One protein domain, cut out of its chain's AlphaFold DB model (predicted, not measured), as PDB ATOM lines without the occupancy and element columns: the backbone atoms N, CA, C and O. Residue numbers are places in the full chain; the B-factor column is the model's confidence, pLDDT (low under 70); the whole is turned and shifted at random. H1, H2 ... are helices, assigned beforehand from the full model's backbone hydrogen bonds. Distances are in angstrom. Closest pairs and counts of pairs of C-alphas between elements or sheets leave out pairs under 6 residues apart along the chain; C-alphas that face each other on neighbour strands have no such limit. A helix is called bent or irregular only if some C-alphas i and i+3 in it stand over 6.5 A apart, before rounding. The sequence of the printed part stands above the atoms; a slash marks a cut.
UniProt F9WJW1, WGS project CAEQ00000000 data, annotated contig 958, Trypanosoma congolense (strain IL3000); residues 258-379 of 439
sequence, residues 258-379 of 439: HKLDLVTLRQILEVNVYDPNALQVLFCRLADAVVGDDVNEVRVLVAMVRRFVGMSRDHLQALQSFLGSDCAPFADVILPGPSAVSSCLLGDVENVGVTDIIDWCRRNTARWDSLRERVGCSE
ATOM      1  N   HIS A 258     -30.244  38.271  19.308       68.81
ATOM      2  CA  HIS A 258     -30.325  39.446  18.467       68.81
ATOM      3  C   HIS A 258     -30.916  40.657  19.207       68.81
ATOM      4  O   HIS A 258     -30.767  41.770  18.741       68.81
ATOM      5  N   LYS A 259     -31.578  40.499  20.353       72.25
ATOM      6  CA  LYS A 259     -32.123  41.629  21.124       72.25
ATOM      7  C   LYS A 259     -31.163  42.141  22.194       72.25
ATOM      8  O   LYS A 259     -31.453  43.158  22.820       72.25
ATOM      9  N   LEU A 260     -30.051  41.442  22.432       77.06
ATOM     10  CA  LEU A 260     -29.073  41.849  23.434       77.06
ATOM     11  C   LEU A 260     -28.260  43.040  22.938       77.06
ATOM     12  O   LEU A 260     -27.904  43.123  21.762       77.06
ATOM     13  N   ASP A 261     -27.921  43.945  23.852       82.62
ATOM     14  CA  ASP A 261     -26.972  45.004  23.547       82.62
ATOM     15  C   ASP A 261     -25.577  44.413  23.272       82.62
ATOM     16  O   ASP A 261     -25.195  43.360  23.794       82.62
ATOM     17  N   LEU A 262     -24.790  45.110  22.453       81.38
ATOM     18  CA  LEU A 262     -23.480  44.634  22.006       81.38
ATOM     19  C   LEU A 262     -22.484  44.393  23.147       81.38
ATOM     20  O   LEU A 262     -21.588  43.559  22.998       81.38
ATOM     21  N   VAL A 263     -22.607  45.108  24.271       81.00
ATOM     22  CA  VAL A 263     -21.705  44.928  25.416       81.00
ATOM     23  C   VAL A 263     -22.011  43.599  26.093       81.00
ATOM     24  O   VAL A 263     -21.099  42.798  26.304       81.00
ATOM     25  N   THR A 264     -23.286  43.335  26.367       76.75
ATOM     26  CA  THR A 264     -23.743  42.072  26.955       76.75
ATOM     27  C   THR A 264     -23.452  40.894  26.027       76.75
ATOM     28  O   THR A 264     -22.888  39.889  26.462       76.75
ATOM     29  N   LEU A 265     -23.735  41.032  24.725       83.31
ATOM     30  CA  LEU A 265     -23.435  39.996  23.735       83.31
ATOM     31  C   LEU A 265     -21.935  39.671  23.695       83.31
ATOM     32  O   LEU A 265     -21.557  38.499  23.734       83.31
ATOM     33  N   ARG A 266     -21.066  40.693  23.692       83.25
ATOM     34  CA  ARG A 266     -19.611  40.497  23.755       83.25
ATOM     35  C   ARG A 266     -19.210  39.672  24.974       83.25
ATOM     36  O   ARG A 266     -18.411  38.758  24.826       83.25
ATOM     37  N   GLN A 267     -19.737  39.992  26.154       78.44
ATOM     38  CA  GLN A 267     -19.373  39.304  27.395       78.44
ATOM     39  C   GLN A 267     -19.730  37.814  27.350       78.44
ATOM     40  O   GLN A 267     -18.900  36.981  27.704       78.44
ATOM     41  N   ILE A 268     -20.927  37.467  26.868       80.69
ATOM     42  CA  ILE A 268     -21.372  36.068  26.739       80.69
ATOM     43  C   ILE A 268     -20.449  35.298  25.793       80.69
ATOM     44  O   ILE A 268     -19.999  34.193  26.112       80.69
ATOM     45  N   LEU A 269     -20.154  35.900  24.639       84.25
ATOM     46  CA  LEU A 269     -19.332  35.289  23.603       84.25
ATOM     47  C   LEU A 269     -17.872  35.151  24.055       84.25
ATOM     48  O   LEU A 269     -17.275  34.100  23.853       84.25
ATOM     49  N   GLU A 270     -17.284  36.171  24.689       81.38
ATOM     50  CA  GLU A 270     -15.899  36.128  25.189       81.38
ATOM     51  C   GLU A 270     -15.691  35.066  26.276       81.38
ATOM     52  O   GLU A 270     -14.588  34.543  26.432       81.38
ATOM     53  N   VAL A 271     -16.745  34.716  27.011       78.56
ATOM     54  CA  VAL A 271     -16.716  33.617  27.981       78.56
ATOM     55  C   VAL A 271     -16.815  32.248  27.292       78.56
ATOM     56  O   VAL A 271     -16.249  31.274  27.777       78.56
ATOM     57  N   ASN A 272     -17.463  32.175  26.129       78.44
ATOM     58  CA  ASN A 272     -17.709  30.937  25.383       78.44
ATOM     59  C   ASN A 272     -17.013  30.964  24.033       78.44
ATOM     60  O   ASN A 272     -17.587  30.576  23.018       78.44
ATOM     61  N   VAL A 273     -15.761  31.432  24.021       78.25
ATOM     62  CA  VAL A 273     -15.024  31.619  22.768       78.25
ATOM     63  C   VAL A 273     -14.994  30.339  21.951       78.25
ATOM     64  O   VAL A 273     -15.120  30.432  20.743       78.25
ATOM     65  N   TYR A 274     -14.873  29.180  22.602       77.56
ATOM     66  CA  TYR A 274     -14.768  27.867  21.965       77.56
ATOM     67  C   TYR A 274     -16.114  27.197  21.643       77.56
ATOM     68  O   TYR A 274     -16.121  26.072  21.144       77.56
ATOM     69  N   ASP A 275     -17.247  27.837  21.948       76.88
ATOM     70  CA  ASP A 275     -18.563  27.288  21.628       76.88
ATOM     71  C   ASP A 275     -18.863  27.524  20.134       76.88
ATOM     72  O   ASP A 275     -18.857  28.671  19.677       76.88
ATOM     73  N   PRO A 276     -19.143  26.475  19.337       73.06
ATOM     74  CA  PRO A 276     -19.430  26.631  17.911       73.06
ATOM     75  C   PRO A 276     -20.661  27.512  17.636       73.06
ATOM     76  O   PRO A 276     -20.734  28.145  16.579       73.06
ATOM     77  N   ASN A 277     -21.597  27.610  18.586       78.81
ATOM     78  CA  ASN A 277     -22.785  28.456  18.465       78.81
ATOM     79  C   ASN A 277     -22.448  29.948  18.595       78.81
ATOM     80  O   ASN A 277     -23.200  30.788  18.103       78.81
ATOM     81  N   ALA A 278     -21.301  30.305  19.186       82.56
ATOM     82  CA  ALA A 278     -20.875  31.697  19.318       82.56
ATOM     83  C   ALA A 278     -20.720  32.379  17.947       82.56
ATOM     84  O   ALA A 278     -21.183  33.503  17.745       82.56
ATOM     85  N   LEU A 279     -20.131  31.677  16.970       83.38
ATOM     86  CA  LEU A 279     -20.043  32.170  15.594       83.38
ATOM     87  C   LEU A 279     -21.422  32.272  14.942       83.38
ATOM     88  O   LEU A 279     -21.703  33.273  14.289       83.38
ATOM     89  N   GLN A 280     -22.289  31.279  15.135       83.06
ATOM     90  CA  GLN A 280     -23.640  31.297  14.575       83.06
ATOM     91  C   GLN A 280     -24.431  32.524  15.058       83.06
ATOM     92  O   GLN A 280     -25.000  33.253  14.245       83.06
ATOM     93  N   VAL A 281     -24.388  32.813  16.361       85.12
ATOM     94  CA  VAL A 281     -25.023  33.996  16.957       85.12
ATOM     95  C   VAL A 281     -24.438  35.294  16.390       85.12
ATOM     96  O   VAL A 281     -25.195  36.190  16.014       85.12
ATOM     97  N   LEU A 282     -23.107  35.391  16.262       87.19
ATOM     98  CA  LEU A 282     -22.448  36.549  15.645       87.19
ATOM     99  C   LEU A 282     -22.906  36.774  14.200       87.19
ATOM    100  O   LEU A 282     -23.158  37.915  13.815       87.19
ATOM    101  N   PHE A 283     -23.039  35.708  13.408       85.88
ATOM    102  CA  PHE A 283     -23.518  35.807  12.030       85.88
ATOM    103  C   PHE A 283     -24.990  36.199  11.948       85.88
ATOM    104  O   PHE A 283     -25.338  36.984  11.068       85.88
ATOM    105  N   CYS A 284     -25.838  35.732  12.865       84.88
ATOM    106  CA  CYS A 284     -27.222  36.193  12.908       84.88
ATOM    107  C   CYS A 284     -27.348  37.662  13.271       84.88
ATOM    108  O   CYS A 284     -28.027  38.401  12.563       84.88
ATOM    109  N   ARG A 285     -26.614  38.127  14.285       87.25
ATOM    110  CA  ARG A 285     -26.609  39.553  14.616       87.25
ATOM    111  C   ARG A 285     -26.035  40.398  13.475       87.25
ATOM    112  O   ARG A 285     -26.543  41.479  13.192       87.25
ATOM    113  N   LEU A 286     -25.007  39.897  12.786       88.56
ATOM    114  CA  LEU A 286     -24.435  40.559  11.613       88.56
ATOM    115  C   LEU A 286     -25.457  40.638  10.474       88.56
ATOM    116  O   LEU A 286     -25.523  41.658   9.790       88.56
ATOM    117  N   ALA A 287     -26.262  39.588  10.292       86.44
ATOM    118  CA  ALA A 287     -27.332  39.571   9.306       86.44
ATOM    119  C   ALA A 287     -28.346  40.693   9.547       86.44
ATOM    120  O   ALA A 287     -28.636  41.461   8.627       86.44
ATOM    121  N   ASP A 288     -28.802  40.830  10.789       85.88
ATOM    122  CA  ASP A 288     -29.752  41.866  11.190       85.88
ATOM    123  C   ASP A 288     -29.160  43.273  11.044       85.88
ATOM    124  O   ASP A 288     -29.805  44.162  10.489       85.88
ATOM    125  N   ALA A 289     -27.906  43.468  11.461       88.62
ATOM    126  CA  ALA A 289     -27.223  44.759  11.381       88.62
ATOM    127  C   ALA A 289     -27.022  45.239   9.933       88.62
ATOM    128  O   ALA A 289     -27.195  46.421   9.636       88.62
ATOM    129  N   VAL A 290     -26.706  44.325   9.006       88.31
ATOM    130  CA  VAL A 290     -26.596  44.639   7.571       88.31
ATOM    131  C   VAL A 290     -27.957  45.014   6.979       88.31
ATOM    132  O   VAL A 290     -28.031  45.938   6.170       88.31
ATOM    133  N   VAL A 291     -29.034  44.321   7.367       86.50
ATOM    134  CA  VAL A 291     -30.403  44.656   6.930       86.50
ATOM    135  C   VAL A 291     -30.840  46.015   7.484       86.50
ATOM    136  O   VAL A 291     -31.466  46.790   6.765       86.50
ATOM    137  N   GLY A 292     -30.475  46.316   8.731       86.56
ATOM    138  CA  GLY A 292     -30.739  47.596   9.390       86.56
ATOM    139  C   GLY A 292     -29.852  48.761   8.936       86.56
ATOM    140  O   GLY A 292     -30.075  49.881   9.383       86.56
ATOM    141  N   ASP A 293     -28.869  48.517   8.061       87.00
ATOM    142  CA  ASP A 293     -27.845  49.487   7.636       87.00
ATOM    143  C   ASP A 293     -27.061  50.118   8.808       87.00
ATOM    144  O   ASP A 293     -26.596  51.259   8.731       87.00
ATOM    145  N   ASP A 294     -26.891  49.376   9.911       89.25
ATOM    146  CA  ASP A 294     -26.118  49.835  11.068       89.25
ATOM    147  C   ASP A 294     -24.622  49.586  10.845       89.25
ATOM    148  O   ASP A 294     -24.031  48.587  11.263       89.25
ATOM    149  N   VAL A 295     -23.980  50.547  10.183       89.12
ATOM    150  CA  VAL A 295     -22.540  50.524   9.885       89.12
ATOM    151  C   VAL A 295     -21.687  50.346  11.151       89.12
ATOM    152  O   VAL A 295     -20.617  49.731  11.094       89.12
ATOM    153  N   ASN A 296     -22.116  50.879  12.298       87.75
ATOM    154  CA  ASN A 296     -21.342  50.793  13.534       87.75
ATOM    155  C   ASN A 296     -21.423  49.398  14.143       87.75
ATOM    156  O   ASN A 296     -20.390  48.835  14.512       87.75
ATOM    157  N   GLU A 297     -22.621  48.827  14.198       89.25
ATOM    158  CA  GLU A 297     -22.830  47.469  14.680       89.25
ATOM    159  C   GLU A 297     -22.143  46.440  13.771       89.25
ATOM    160  O   GLU A 297     -21.399  45.589  14.266       89.25
ATOM    161  N   VAL A 298     -22.259  46.579  12.443       89.75
ATOM    162  CA  VAL A 298     -21.539  45.725  11.481       89.75
ATOM    163  C   VAL A 298     -20.027  45.779  11.725       89.75
ATOM    164  O   VAL A 298     -19.373  44.735  11.753       89.75
ATOM    165  N   ARG A 299     -19.451  46.967  11.966       88.56
ATOM    166  CA  ARG A 299     -18.016  47.113  12.275       88.56
ATOM    167  C   ARG A 299     -17.609  46.292  13.495       88.56
ATOM    168  O   ARG A 299     -16.608  45.574  13.451       88.56
ATOM    169  N   VAL A 300     -18.377  46.406  14.578       87.81
ATOM    170  CA  VAL A 300     -18.107  45.720  15.846       87.81
ATOM    171  C   VAL A 300     -18.230  44.205  15.679       87.81
ATOM    172  O   VAL A 300     -17.336  43.472  16.105       87.81
ATOM    173  N   LEU A 301     -19.284  43.733  15.013       89.44
ATOM    174  CA  LEU A 301     -19.541  42.307  14.804       89.44
ATOM    175  C   LEU A 301     -18.499  41.657  13.894       89.44
ATOM    176  O   LEU A 301     -18.005  40.576  14.204       89.44
ATOM    177  N   VAL A 302     -18.080  42.330  12.820       89.19
ATOM    178  CA  VAL A 302     -17.005  41.835  11.943       89.19
ATOM    179  C   VAL A 302     -15.681  41.741  12.700       89.19
ATOM    180  O   VAL A 302     -14.963  40.750  12.561       89.19
ATOM    181  N   ALA A 303     -15.359  42.732  13.536       86.62
ATOM    182  CA  ALA A 303     -14.171  42.675  14.385       86.62
ATOM    183  C   ALA A 303     -14.230  41.492  15.371       86.62
ATOM    184  O   ALA A 303     -13.223  40.810  15.571       86.62
ATOM    185  N   MET A 304     -15.406  41.201  15.942       87.12
ATOM    186  CA  MET A 304     -15.608  40.015  16.783       87.12
ATOM    187  C   MET A 304     -15.422  38.719  15.990       87.12
ATOM    188  O   MET A 304     -14.630  37.882  16.409       87.12
ATOM    189  N   VAL A 305     -16.052  38.568  14.821       88.31
ATOM    190  CA  VAL A 305     -15.890  37.374  13.968       88.31
ATOM    191  C   VAL A 305     -14.416  37.140  13.626       88.31
ATOM    192  O   VAL A 305     -13.910  36.033  13.810       88.31
ATOM    193  N   ARG A 306     -13.691  38.188  13.208       87.19
ATOM    194  CA  ARG A 306     -12.244  38.114  12.928       87.19
ATOM    195  C   ARG A 306     -11.453  37.633  14.139       87.19
ATOM    196  O   ARG A 306     -10.604  36.754  14.003       87.19
ATOM    197  N   ARG A 307     -11.741  38.182  15.322       84.69
ATOM    198  CA  ARG A 307     -11.082  37.781  16.570       84.69
ATOM    199  C   ARG A 307     -11.357  36.314  16.899       84.69
ATOM    200  O   ARG A 307     -10.413  35.587  17.180       84.69
ATOM    201  N   PHE A 308     -12.607  35.864  16.819       84.00
ATOM    202  CA  PHE A 308     -12.988  34.482  17.133       84.00
ATOM    203  C   PHE A 308     -12.310  33.477  16.205       84.00
ATOM    204  O   PHE A 308     -11.730  32.494  16.669       84.00
ATOM    205  N   VAL A 309     -12.315  33.762  14.904       84.69
ATOM    206  CA  VAL A 309     -11.643  32.936  13.897       84.69
ATOM    207  C   VAL A 309     -10.125  32.938  14.089       84.69
ATOM    208  O   VAL A 309      -9.482  31.907  13.912       84.69
ATOM    209  N   GLY A 310      -9.542  34.069  14.497       81.94
ATOM    210  CA  GLY A 310      -8.117  34.164  14.816       81.94
ATOM    211  C   GLY A 310      -7.698  33.383  16.068       81.94
ATOM    212  O   GLY A 310      -6.530  33.023  16.190       81.94
ATOM    213  N   MET A 311      -8.628  33.100  16.989       81.62
ATOM    214  CA  MET A 311      -8.338  32.397  18.245       81.62
ATOM    215  C   MET A 311      -8.305  30.868  18.117       81.62
ATOM    216  O   MET A 311      -7.634  30.223  18.918       81.62
ATOM    217  N   SER A 312      -9.004  30.271  17.143       80.62
ATOM    218  CA  SER A 312      -9.009  28.814  16.950       80.62
ATOM    219  C   SER A 312      -9.174  28.417  15.485       80.62
ATOM    220  O   SER A 312     -10.004  28.959  14.756       80.62
ATOM    221  N   ARG A 313      -8.431  27.385  15.067       80.81
ATOM    222  CA  ARG A 313      -8.590  26.765  13.743       80.81
ATOM    223  C   ARG A 313      -9.968  26.116  13.578       80.81
ATOM    224  O   ARG A 313     -10.492  26.104  12.466       80.81
ATOM    225  N   ASP A 314     -10.567  25.648  14.666       80.94
ATOM    226  CA  ASP A 314     -11.901  25.042  14.650       80.94
ATOM    227  C   ASP A 314     -12.969  26.083  14.296       80.94
ATOM    228  O   ASP A 314     -13.890  25.792  13.540       80.94
ATOM    229  N   HIS A 315     -12.794  27.336  14.732       81.00
ATOM    230  CA  HIS A 315     -13.664  28.452  14.345       81.00
ATOM    231  C   HIS A 315     -13.518  28.826  12.876       81.00
ATOM    232  O   HIS A 315     -14.508  29.158  12.232       81.00
ATOM    233  N   LEU A 316     -12.306  28.747  12.319       83.12
ATOM    234  CA  LEU A 316     -12.111  28.930  10.883       83.12
ATOM    235  C   LEU A 316     -12.828  27.831  10.089       83.12
ATOM    236  O   LEU A 316     -13.485  28.125   9.091       83.12
ATOM    237  N   GLN A 317     -12.735  26.579  10.539       82.25
ATOM    238  CA  GLN A 317     -13.427  25.462   9.899       82.25
ATOM    239  C   GLN A 317     -14.952  25.581  10.039       82.25
ATOM    240  O   GLN A 317     -15.665  25.343   9.066       82.25
ATOM    241  N   ALA A 318     -15.446  25.994  11.209       80.81
ATOM    242  CA  ALA A 318     -16.859  26.267  11.444       80.81
ATOM    243  C   ALA A 318     -17.360  27.420  10.563       80.81
ATOM    244  O   ALA A 318     -18.382  27.298   9.901       80.81
ATOM    245  N   LEU A 319     -16.604  28.515  10.456       84.19
ATOM    246  CA  LEU A 319     -16.922  29.602   9.533       84.19
ATOM    247  C   LEU A 319     -17.035  29.095   8.089       84.19
ATOM    248  O   LEU A 319     -18.004  29.398   7.395       84.19
ATOM    249  N   GLN A 320     -16.050  28.326   7.627       83.62
ATOM    250  CA  GLN A 320     -16.045  27.787   6.268       83.62
ATOM    251  C   GLN A 320     -17.228  26.841   6.023       83.62
ATOM    252  O   GLN A 320     -17.823  26.881   4.944       83.62
ATOM    253  N   SER A 321     -17.611  26.032   7.016       83.06
ATOM    254  CA  SER A 321     -18.784  25.162   6.908       83.06
ATOM    255  C   SER A 321     -20.098  25.954   6.889       83.06
ATOM    256  O   SER A 321     -20.966  25.636   6.075       83.06
ATOM    257  N   PHE A 322     -20.229  27.024   7.686       79.19
ATOM    258  CA  PHE A 322     -21.401  27.912   7.677       79.19
ATOM    259  C   PHE A 322     -21.565  28.641   6.341       79.19
ATOM    260  O   PHE A 322     -22.664  28.701   5.788       79.19
ATOM    261  N   LEU A 323     -20.471  29.177   5.796       82.69
ATOM    262  CA  LEU A 323     -20.490  29.918   4.537       82.69
ATOM    263  C   LEU A 323     -20.744  29.006   3.334       82.69
ATOM    264  O   LEU A 323     -21.461  29.397   2.408       82.69
ATOM    265  N   GLY A 324     -20.257  27.764   3.360       80.69
ATOM    266  CA  GLY A 324     -20.345  26.836   2.232       80.69
ATOM    267  C   GLY A 324     -19.632  27.352   0.973       80.69
ATOM    268  O   GLY A 324     -19.039  28.432   0.960       80.69
ATOM    269  N   SER A 325     -19.704  26.588  -0.120       79.44
ATOM    270  CA  SER A 325     -19.071  26.957  -1.399       79.44
ATOM    271  C   SER A 325     -19.620  28.257  -1.984       79.44
ATOM    272  O   SER A 325     -18.886  29.041  -2.582       79.44
ATOM    273  N   ASP A 326     -20.910  28.506  -1.780       77.56
ATOM    274  CA  ASP A 326     -21.645  29.539  -2.511       77.56
ATOM    275  C   ASP A 326     -21.409  30.938  -1.926       77.56
ATOM    276  O   ASP A 326     -21.555  31.942  -2.626       77.56
ATOM    277  N   CYS A 327     -20.990  31.004  -0.657       80.38
ATOM    278  CA  CYS A 327     -20.572  32.232   0.021       80.38
ATOM    279  C   CYS A 327     -19.066  32.250   0.327       80.38
ATOM    280  O   CYS A 327     -18.627  33.085   1.112       80.38
ATOM    281  N   ALA A 328     -18.254  31.392  -0.302       79.56
ATOM    282  CA  ALA A 328     -16.797  31.428  -0.142       79.56
ATOM    283  C   ALA A 328     -16.183  32.824  -0.401       79.56
ATOM    284  O   ALA A 328     -15.377  33.258   0.419       79.56
ATOM    285  N   PRO A 329     -16.625  33.604  -1.416       80.62
ATOM    286  CA  PRO A 329     -16.121  34.965  -1.619       80.62
ATOM    287  C   PRO A 329     -16.419  35.919  -0.455       80.62
ATOM    288  O   PRO A 329     -15.729  36.916  -0.297       80.62
ATOM    289  N   PHE A 330     -17.445  35.646   0.357       81.81
ATOM    290  CA  PHE A 330     -17.753  36.449   1.541       81.81
ATOM    291  C   PHE A 330     -16.736  36.225   2.663       81.81
ATOM    292  O   PHE A 330     -16.426  37.156   3.404       81.81
ATOM    293  N   ALA A 331     -16.177  35.011   2.754       81.06
ATOM    294  CA  ALA A 331     -15.103  34.702   3.692       81.06
ATOM    295  C   ALA A 331     -13.896  35.614   3.451       81.06
ATOM    296  O   ALA A 331     -13.335  36.123   4.413       81.06
ATOM    297  N   ASP A 332     -13.559  35.877   2.186       78.69
ATOM    298  CA  ASP A 332     -12.430  36.735   1.803       78.69
ATOM    299  C   ASP A 332     -12.669  38.214   2.147       78.69
ATOM    300  O   ASP A 332     -11.731  38.945   2.467       78.69
ATOM    301  N   VAL A 333     -13.931  38.665   2.127       81.56
ATOM    302  CA  VAL A 333     -14.307  40.034   2.524       81.56
ATOM    303  C   VAL A 333     -14.282  40.182   4.054       81.56
ATOM    304  O   VAL A 333     -13.798  41.187   4.586       81.56
ATOM    305  N   ILE A 334     -14.763  39.175   4.791       82.56
ATOM    306  CA  ILE A 334     -14.727  39.172   6.261       82.56
ATOM    307  C   ILE A 334     -13.303  38.966   6.779       82.56
ATOM    308  O   ILE A 334     -12.916  39.639   7.731       82.56
ATOM    309  N   LEU A 335     -12.518  38.081   6.173       80.62
ATOM    310  CA  LEU A 335     -11.151  37.733   6.556       80.62
ATOM    311  C   LEU A 335     -10.177  38.160   5.448       80.62
ATOM    312  O   LEU A 335      -9.723  37.312   4.675       80.62
ATOM    313  N   PRO A 336      -9.811  39.453   5.355       66.62
ATOM    314  CA  PRO A 336      -8.736  39.852   4.457       66.62
ATOM    315  C   PRO A 336      -7.479  39.049   4.827       66.62
ATOM    316  O   PRO A 336      -7.227  38.829   6.010       66.62
ATOM    317  N   GLY A 337      -6.757  38.560   3.813       58.06
ATOM    318  CA  GLY A 337      -5.790  37.455   3.894       58.06
ATOM    319  C   GLY A 337      -4.711  37.506   4.999       58.06
ATOM    320  O   GLY A 337      -4.619  38.450   5.780       58.06
ATOM    321  N   PRO A 338      -3.819  36.499   5.065       48.69
ATOM    322  CA  PRO A 338      -3.002  36.165   6.245       48.69
ATOM    323  C   PRO A 338      -2.128  37.297   6.824       48.69
ATOM    324  O   PRO A 338      -1.723  37.215   7.978       48.69
ATOM    325  N   SER A 339      -1.872  38.371   6.073       43.94
ATOM    326  CA  SER A 339      -1.151  39.558   6.554       43.94
ATOM    327  C   SER A 339      -1.976  40.446   7.509       43.94
ATOM    328  O   SER A 339      -1.399  41.128   8.348       43.94
ATOM    329  N   ALA A 340      -3.315  40.408   7.447       44.72
ATOM    330  CA  ALA A 340      -4.203  41.215   8.297       44.72
ATOM    331  C   ALA A 340      -4.600  40.519   9.614       44.72
ATOM    332  O   ALA A 340      -4.941  41.185  10.593       44.72
ATOM    333  N   VAL A 341      -4.509  39.185   9.676       44.28
ATOM    334  CA  VAL A 341      -4.891  38.389  10.859       44.28
ATOM    335  C   VAL A 341      -3.948  38.657  12.042       44.28
ATOM    336  O   VAL A 341      -4.406  38.744  13.179       44.28
ATOM    337  N   SER A 342      -2.656  38.906  11.784       40.91
ATOM    338  CA  SER A 342      -1.695  39.323  12.820       40.91
ATOM    339  C   SER A 342      -1.968  40.719  13.388       40.91
ATOM    340  O   SER A 342      -1.648  40.962  14.548       40.91
ATOM    341  N   SER A 343      -2.586  41.623  12.617       41.25
ATOM    342  CA  SER A 343      -2.917  42.981  13.077       41.25
ATOM    343  C   SER A 343      -4.216  43.027  13.893       41.25
ATOM    344  O   SER A 343      -4.394  43.915  14.721       41.25
ATOM    345  N   CYS A 344      -5.111  42.046  13.716       41.50
ATOM    346  CA  CYS A 344      -6.404  41.977  14.412       41.50
ATOM    347  C   CYS A 344      -6.294  41.597  15.902       41.50
ATOM    348  O   CYS A 344      -7.252  41.778  16.653       41.50
ATOM    349  N   LEU A 345      -5.144  41.078  16.349       45.97
ATOM    350  CA  LEU A 345      -4.896  40.740  17.757       45.97
ATOM    351  C   LEU A 345      -4.646  41.981  18.636       45.97
ATOM    352  O   LEU A 345      -4.709  41.884  19.860       45.97
ATOM    353  N   LEU A 346      -4.398  43.143  18.022       42.66
ATOM    354  CA  LEU A 346      -4.013  44.398  18.670       42.66
ATOM    355  C   LEU A 346      -5.053  45.507  18.436       42.66
ATOM    356  O   LEU A 346      -4.706  46.590  18.000       42.66
ATOM    357  N   GLY A 347      -6.335  45.256  18.707       43.16
ATOM    358  CA  GLY A 347      -7.317  46.317  19.004       43.16
ATOM    359  C   GLY A 347      -7.633  47.386  17.939       43.16
ATOM    360  O   GLY A 347      -8.521  48.196  18.193       43.16
ATOM    361  N   ASP A 348      -6.992  47.394  16.768       43.19
ATOM    362  CA  ASP A 348      -7.221  48.400  15.724       43.19
ATOM    363  C   ASP A 348      -8.482  48.068  14.915       43.19
ATOM    364  O   ASP A 348      -8.474  47.354  13.910       43.19
ATOM    365  N   VAL A 349      -9.605  48.603  15.393       51.81
ATOM    366  CA  VAL A 349     -10.941  48.521  14.775       51.81
ATOM    367  C   VAL A 349     -11.065  49.446  13.545       51.81
ATOM    368  O   VAL A 349     -12.056  49.379  12.818       51.81
ATOM    369  N   GLU A 350     -10.072  50.298  13.269       49.75
ATOM    370  CA  GLU A 350     -10.206  51.411  12.314       49.75
ATOM    371  C   GLU A 350     -10.152  51.019  10.825       49.75
ATOM    372  O   GLU A 350     -10.700  51.743  10.001       49.75
ATOM    373  N   ASN A 351      -9.610  49.852  10.457       55.25
ATOM    374  CA  ASN A 351      -9.455  49.443   9.046       55.25
ATOM    375  C   ASN A 351     -10.350  48.257   8.635       55.25
ATOM    376  O   ASN A 351      -9.929  47.336   7.931       55.25
ATOM    377  N   VAL A 352     -11.608  48.240   9.081       62.81
ATOM    378  CA  VAL A 352     -12.600  47.289   8.555       62.81
ATOM    379  C   VAL A 352     -13.272  47.918   7.330       62.81
ATOM    380  O   VAL A 352     -13.931  48.947   7.460       62.81
ATOM    381  N   GLY A 353     -13.145  47.293   6.151       75.00
ATOM    382  CA  GLY A 353     -13.906  47.628   4.936       75.00
ATOM    383  C   GLY A 353     -15.396  47.298   5.082       75.00
ATOM    384  O   GLY A 353     -15.930  46.444   4.384       75.00
ATOM    385  N   VAL A 354     -16.067  47.927   6.050       81.06
ATOM    386  CA  VAL A 354     -17.473  47.677   6.408       81.06
ATOM    387  C   VAL A 354     -18.401  47.986   5.238       81.06
ATOM    388  O   VAL A 354     -19.361  47.259   5.001       81.06
ATOM    389  N   THR A 355     -18.083  49.031   4.475       81.94
ATOM    390  CA  THR A 355     -18.817  49.396   3.262       81.94
ATOM    391  C   THR A 355     -18.768  48.284   2.224       81.94
ATOM    392  O   THR A 355     -19.794  47.985   1.627       81.94
ATOM    393  N   ASP A 356     -17.629  47.604   2.075       83.69
ATOM    394  CA  ASP A 356     -17.476  46.501   1.122       83.69
ATOM    395  C   ASP A 356     -18.282  45.270   1.549       83.69
ATOM    396  O   ASP A 356     -18.814  44.555   0.702       83.69
ATOM    397  N   ILE A 357     -18.422  45.045   2.861       85.12
ATOM    398  CA  ILE A 357     -19.242  43.971   3.437       85.12
ATOM    399  C   ILE A 357     -20.727  44.237   3.177       85.12
ATOM    400  O   ILE A 357     -21.415  43.376   2.630       85.12
ATOM    401  N   ILE A 358     -21.212  45.438   3.508       85.50
ATOM    402  CA  ILE A 358     -22.610  45.831   3.274       85.50
ATOM    403  C   ILE A 358     -22.924  45.797   1.772       85.50
ATOM    404  O   ILE A 358     -23.938  45.230   1.356       85.50
ATOM    405  N   ASP A 359     -22.033  46.337   0.941       86.31
ATOM    406  CA  ASP A 359     -22.179  46.325  -0.512       86.31
ATOM    407  C   ASP A 359     -22.171  44.912  -1.087       86.31
ATOM    408  O   ASP A 359     -22.960  44.610  -1.986       86.31
ATOM    409  N   TRP A 360     -21.311  44.024  -0.583       88.50
ATOM    410  CA  TRP A 360     -21.307  42.628  -1.001       88.50
ATOM    411  C   TRP A 360     -22.649  41.966  -0.685       88.50
ATOM    412  O   TRP A 360     -23.226  41.338  -1.578       88.50
ATOM    413  N   CYS A 361     -23.179  42.156   0.530       86.62
ATOM    414  CA  CYS A 361     -24.470  41.598   0.937       86.62
ATOM    415  C   CYS A 361     -25.618  42.132   0.070       86.62
ATOM    416  O   CYS A 361     -26.467  41.359  -0.373       86.62
ATOM    417  N   ARG A 362     -25.606  43.431  -0.265       85.81
ATOM    418  CA  ARG A 362     -26.595  44.058  -1.162       85.81
ATOM    419  C   ARG A 362     -26.508  43.559  -2.603       85.81
ATOM    420  O   ARG A 362     -27.530  43.414  -3.264       85.81
ATOM    421  N   ARG A 363     -25.302  43.300  -3.116       87.94
ATOM    422  CA  ARG A 363     -25.099  42.804  -4.492       87.94
ATOM    423  C   ARG A 363     -25.376  41.306  -4.629       87.94
ATOM    424  O   ARG A 363     -25.679  40.846  -5.724       87.94
ATOM    425  N   ASN A 364     -25.279  40.549  -3.537       87.19
ATOM    426  CA  ASN A 364     -25.425  39.093  -3.515       87.19
ATOM    427  C   ASN A 364     -26.637  38.647  -2.680       87.19
ATOM    428  O   ASN A 364     -26.543  37.651  -1.964       87.19
ATOM    429  N   THR A 365     -27.774  39.344  -2.785       84.44
ATOM    430  CA  THR A 365     -28.983  39.112  -1.965       84.44
ATOM    431  C   THR A 365     -29.391  37.644  -1.883       84.44
ATOM    432  O   THR A 365     -29.506  37.121  -0.788       84.44
ATOM    433  N   ALA A 366     -29.483  36.925  -3.004       85.19
ATOM    434  CA  ALA A 366     -29.869  35.508  -2.993       85.19
ATOM    435  C   ALA A 366     -28.893  34.605  -2.203       85.19
ATOM    436  O   ALA A 366     -29.310  33.670  -1.522       85.19
ATOM    437  N   ARG A 367     -27.583  34.884  -2.276       85.12
ATOM    438  CA  ARG A 367     -26.560  34.139  -1.517       85.12
ATOM    439  C   ARG A 367     -26.588  34.521  -0.043       85.12
ATOM    440  O   ARG A 367     -26.442  33.660   0.818       85.12
ATOM    441  N   TRP A 368     -26.801  35.803   0.230       85.69
ATOM    442  CA  TRP A 368     -26.945  36.340   1.574       85.69
ATOM    443  C   TRP A 368     -28.185  35.796   2.287       85.69
ATOM    444  O   TRP A 368     -28.088  35.345   3.423       85.69
ATOM    445  N   ASP A 369     -29.321  35.733   1.597       83.56
ATOM    446  CA  ASP A 369     -30.564  35.163   2.110       83.56
ATOM    447  C   ASP A 369     -30.396  33.664   2.401       83.56
ATOM    448  O   ASP A 369     -30.771  33.201   3.475       83.56
ATOM    449  N   SER A 370     -29.730  32.921   1.507       84.25
ATOM    450  CA  SER A 370     -29.381  31.512   1.736       84.25
ATOM    451  C   SER A 370     -28.427  31.320   2.922       84.25
ATOM    452  O   SER A 370     -28.544  30.349   3.671       84.25
ATOM    453  N   LEU A 371     -27.473  32.233   3.136       82.62
ATOM    454  CA  LEU A 371     -26.629  32.219   4.331       82.62
ATOM    455  C   LEU A 371     -27.458  32.482   5.595       82.62
ATOM    456  O   LEU A 371     -27.336  31.736   6.563       82.62
ATOM    457  N   ARG A 372     -28.342  33.482   5.573       84.12
ATOM    458  CA  ARG A 372     -29.231  33.819   6.691       84.12
ATOM    459  C   ARG A 372     -30.140  32.645   7.072       84.12
ATOM    460  O   ARG A 372     -30.311  32.364   8.256       84.12
ATOM    461  N   GLU A 373     -30.672  31.924   6.086       82.38
ATOM    462  CA  GLU A 373     -31.450  30.701   6.311       82.38
ATOM    463  C   GLU A 373     -30.609  29.584   6.943       82.38
ATOM    464  O   GLU A 373     -31.054  28.959   7.905       82.38
ATOM    465  N   ARG A 374     -29.379  29.357   6.460       79.56
ATOM    466  CA  ARG A 374     -28.482  28.313   6.991       79.56
ATOM    467  C   ARG A 374     -28.021  28.571   8.419       79.56
ATOM    468  O   ARG A 374     -27.912  27.630   9.196       79.56
ATOM    469  N   VAL A 375     -27.754  29.828   8.761       74.44
ATOM    470  CA  VAL A 375     -27.339  30.235  10.113       74.44
ATOM    471  C   VAL A 375     -28.555  30.295  11.061       74.44
ATOM    472  O   VAL A 375     -28.403  30.390  12.274       74.44
ATOM    473  N   GLY A 376     -29.779  30.126  10.543       70.81
ATOM    474  CA  GLY A 376     -30.997  30.065  11.352       70.81
ATOM    475  C   GLY A 376     -31.541  31.437  11.751       70.81
ATOM    476  O   GLY A 376     -32.349  31.521  12.667       70.81
ATOM    477  N   CYS A 377     -31.132  32.497  11.052       59.84
ATOM    478  CA  CYS A 377     -31.563  33.877  11.303       59.84
ATOM    479  C   CYS A 377     -32.802  34.258  10.478       59.84
ATOM    480  O   CYS A 377     -33.207  35.415  10.439       59.84
ATOM    481  N   SER A 378     -33.392  33.292   9.771       41.62
ATOM    482  CA  SER A 378     -34.738  33.465   9.247       41.62
ATOM    483  C   SER A 378     -35.680  33.438  10.443       41.62
ATOM    484  O   SER A 378     -35.679  32.451  11.187       41.62
ATOM    485  N   GLU A 379     -36.459  34.507  10.641       43.38
ATOM    486  CA  GLU A 379     -37.628  34.473  11.512       43.38
ATOM    487  C   GLU A 379     -38.313  33.125  11.279       43.38
ATOM    488  O   GLU A 379     -38.752  32.824  10.164       43.38
TER     489      GLU A 379
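Overview. This is residues 258 to 379 of the 439 residues of an uncharacterized protein of Trypanosoma congolense (strain IL3000) (UniProt F9WJW1). A compact, rounded ball of helices has the hairpin of H2 and H3 in its middle. H1 lies along one side of that hairpin, and H4, H5, H7 and H8 cover its other side, with H5 and H7 side by side; H6 and the long loop after it lie at the edge. The printed part has 122 residues with eight named helices, H1 to H8 in order, and no named strand: all helix. The radius of gyration of the C-alphas is 13.2 A, and the spans are 34 by 31 by 26 A.

Arrangement. Begin with H1, residues 262 to 271, H2, residues 276 to 291, and H3, residues 295 to 311: an up and down bundle, each helix running against the one before. H1 is close to H2 but not clearly touching, with the closest C-alphas, Leu 269 and Ala 278, 5.8 A apart. H2 and H3 are a helical hairpin and touch at a shallow tilt of 21 degrees, the closest C-alphas being Ala 289 and Val 298, 5.8 A apart. Next find H4, residues 313 to 323, which touches H3 only at the corner (Val 309 and His 315, closest C-alphas, 4.9 A). H5, residues 325 to 334, touches H4 at a steep tilt of 57 degrees, with the closest C-alphas, Leu 323 and Ala 331, 7.3 A apart. H6, residues 338 to 341, is close to H3 but not clearly touching, at Gly 310 and Val 341, closest C-alphas, 6.6 A. H7, residues 354 to 363, touches H5 at a shallow tilt of 24 degrees, opposite ways, with the closest C-alphas, Val 333 and Ile 357, 6.4 A apart. H8, residues 365 to 375, touches residues 280 to 287 of H2 alone; the closest C-alphas, Gln 280 and Val 375, are 5.9 A apart. H1 and H8 are apart. Every O i to N i+4 pair is within hydrogen-bond range in H1, H3, H4, H7 and H8; H2 has 11 of 12, H5 has 2 of 6 beside 6 of 7 O i to N i+3 pairs, and H6 is too short for such a pair.

Along the chain. Find C-alpha 262, where H1 begins, at (-23.480, 44.634, 22.006). H2 runs 23.8 A and H3, from C-alpha 295 at (-22.540, 50.524, 9.885), runs 24.5 A. H5 is irregular: C-alphas 326 and 329 are 7.8 A apart. H8 ends at C-alpha 375, (-27.339, 30.235, 10.113).

Size, cuts and confidence. The C-alphas farthest apart, Ser 339 and Glu 379, are 37.2 A from each other. The printed part has no cut. The link from H6 to H7, residues 342 to 353, is long; the other links are tight. Mean pLDDT of the printed part is 77.3, with residue 258, residues 336 to 352 and residues 377 to 379 under 70.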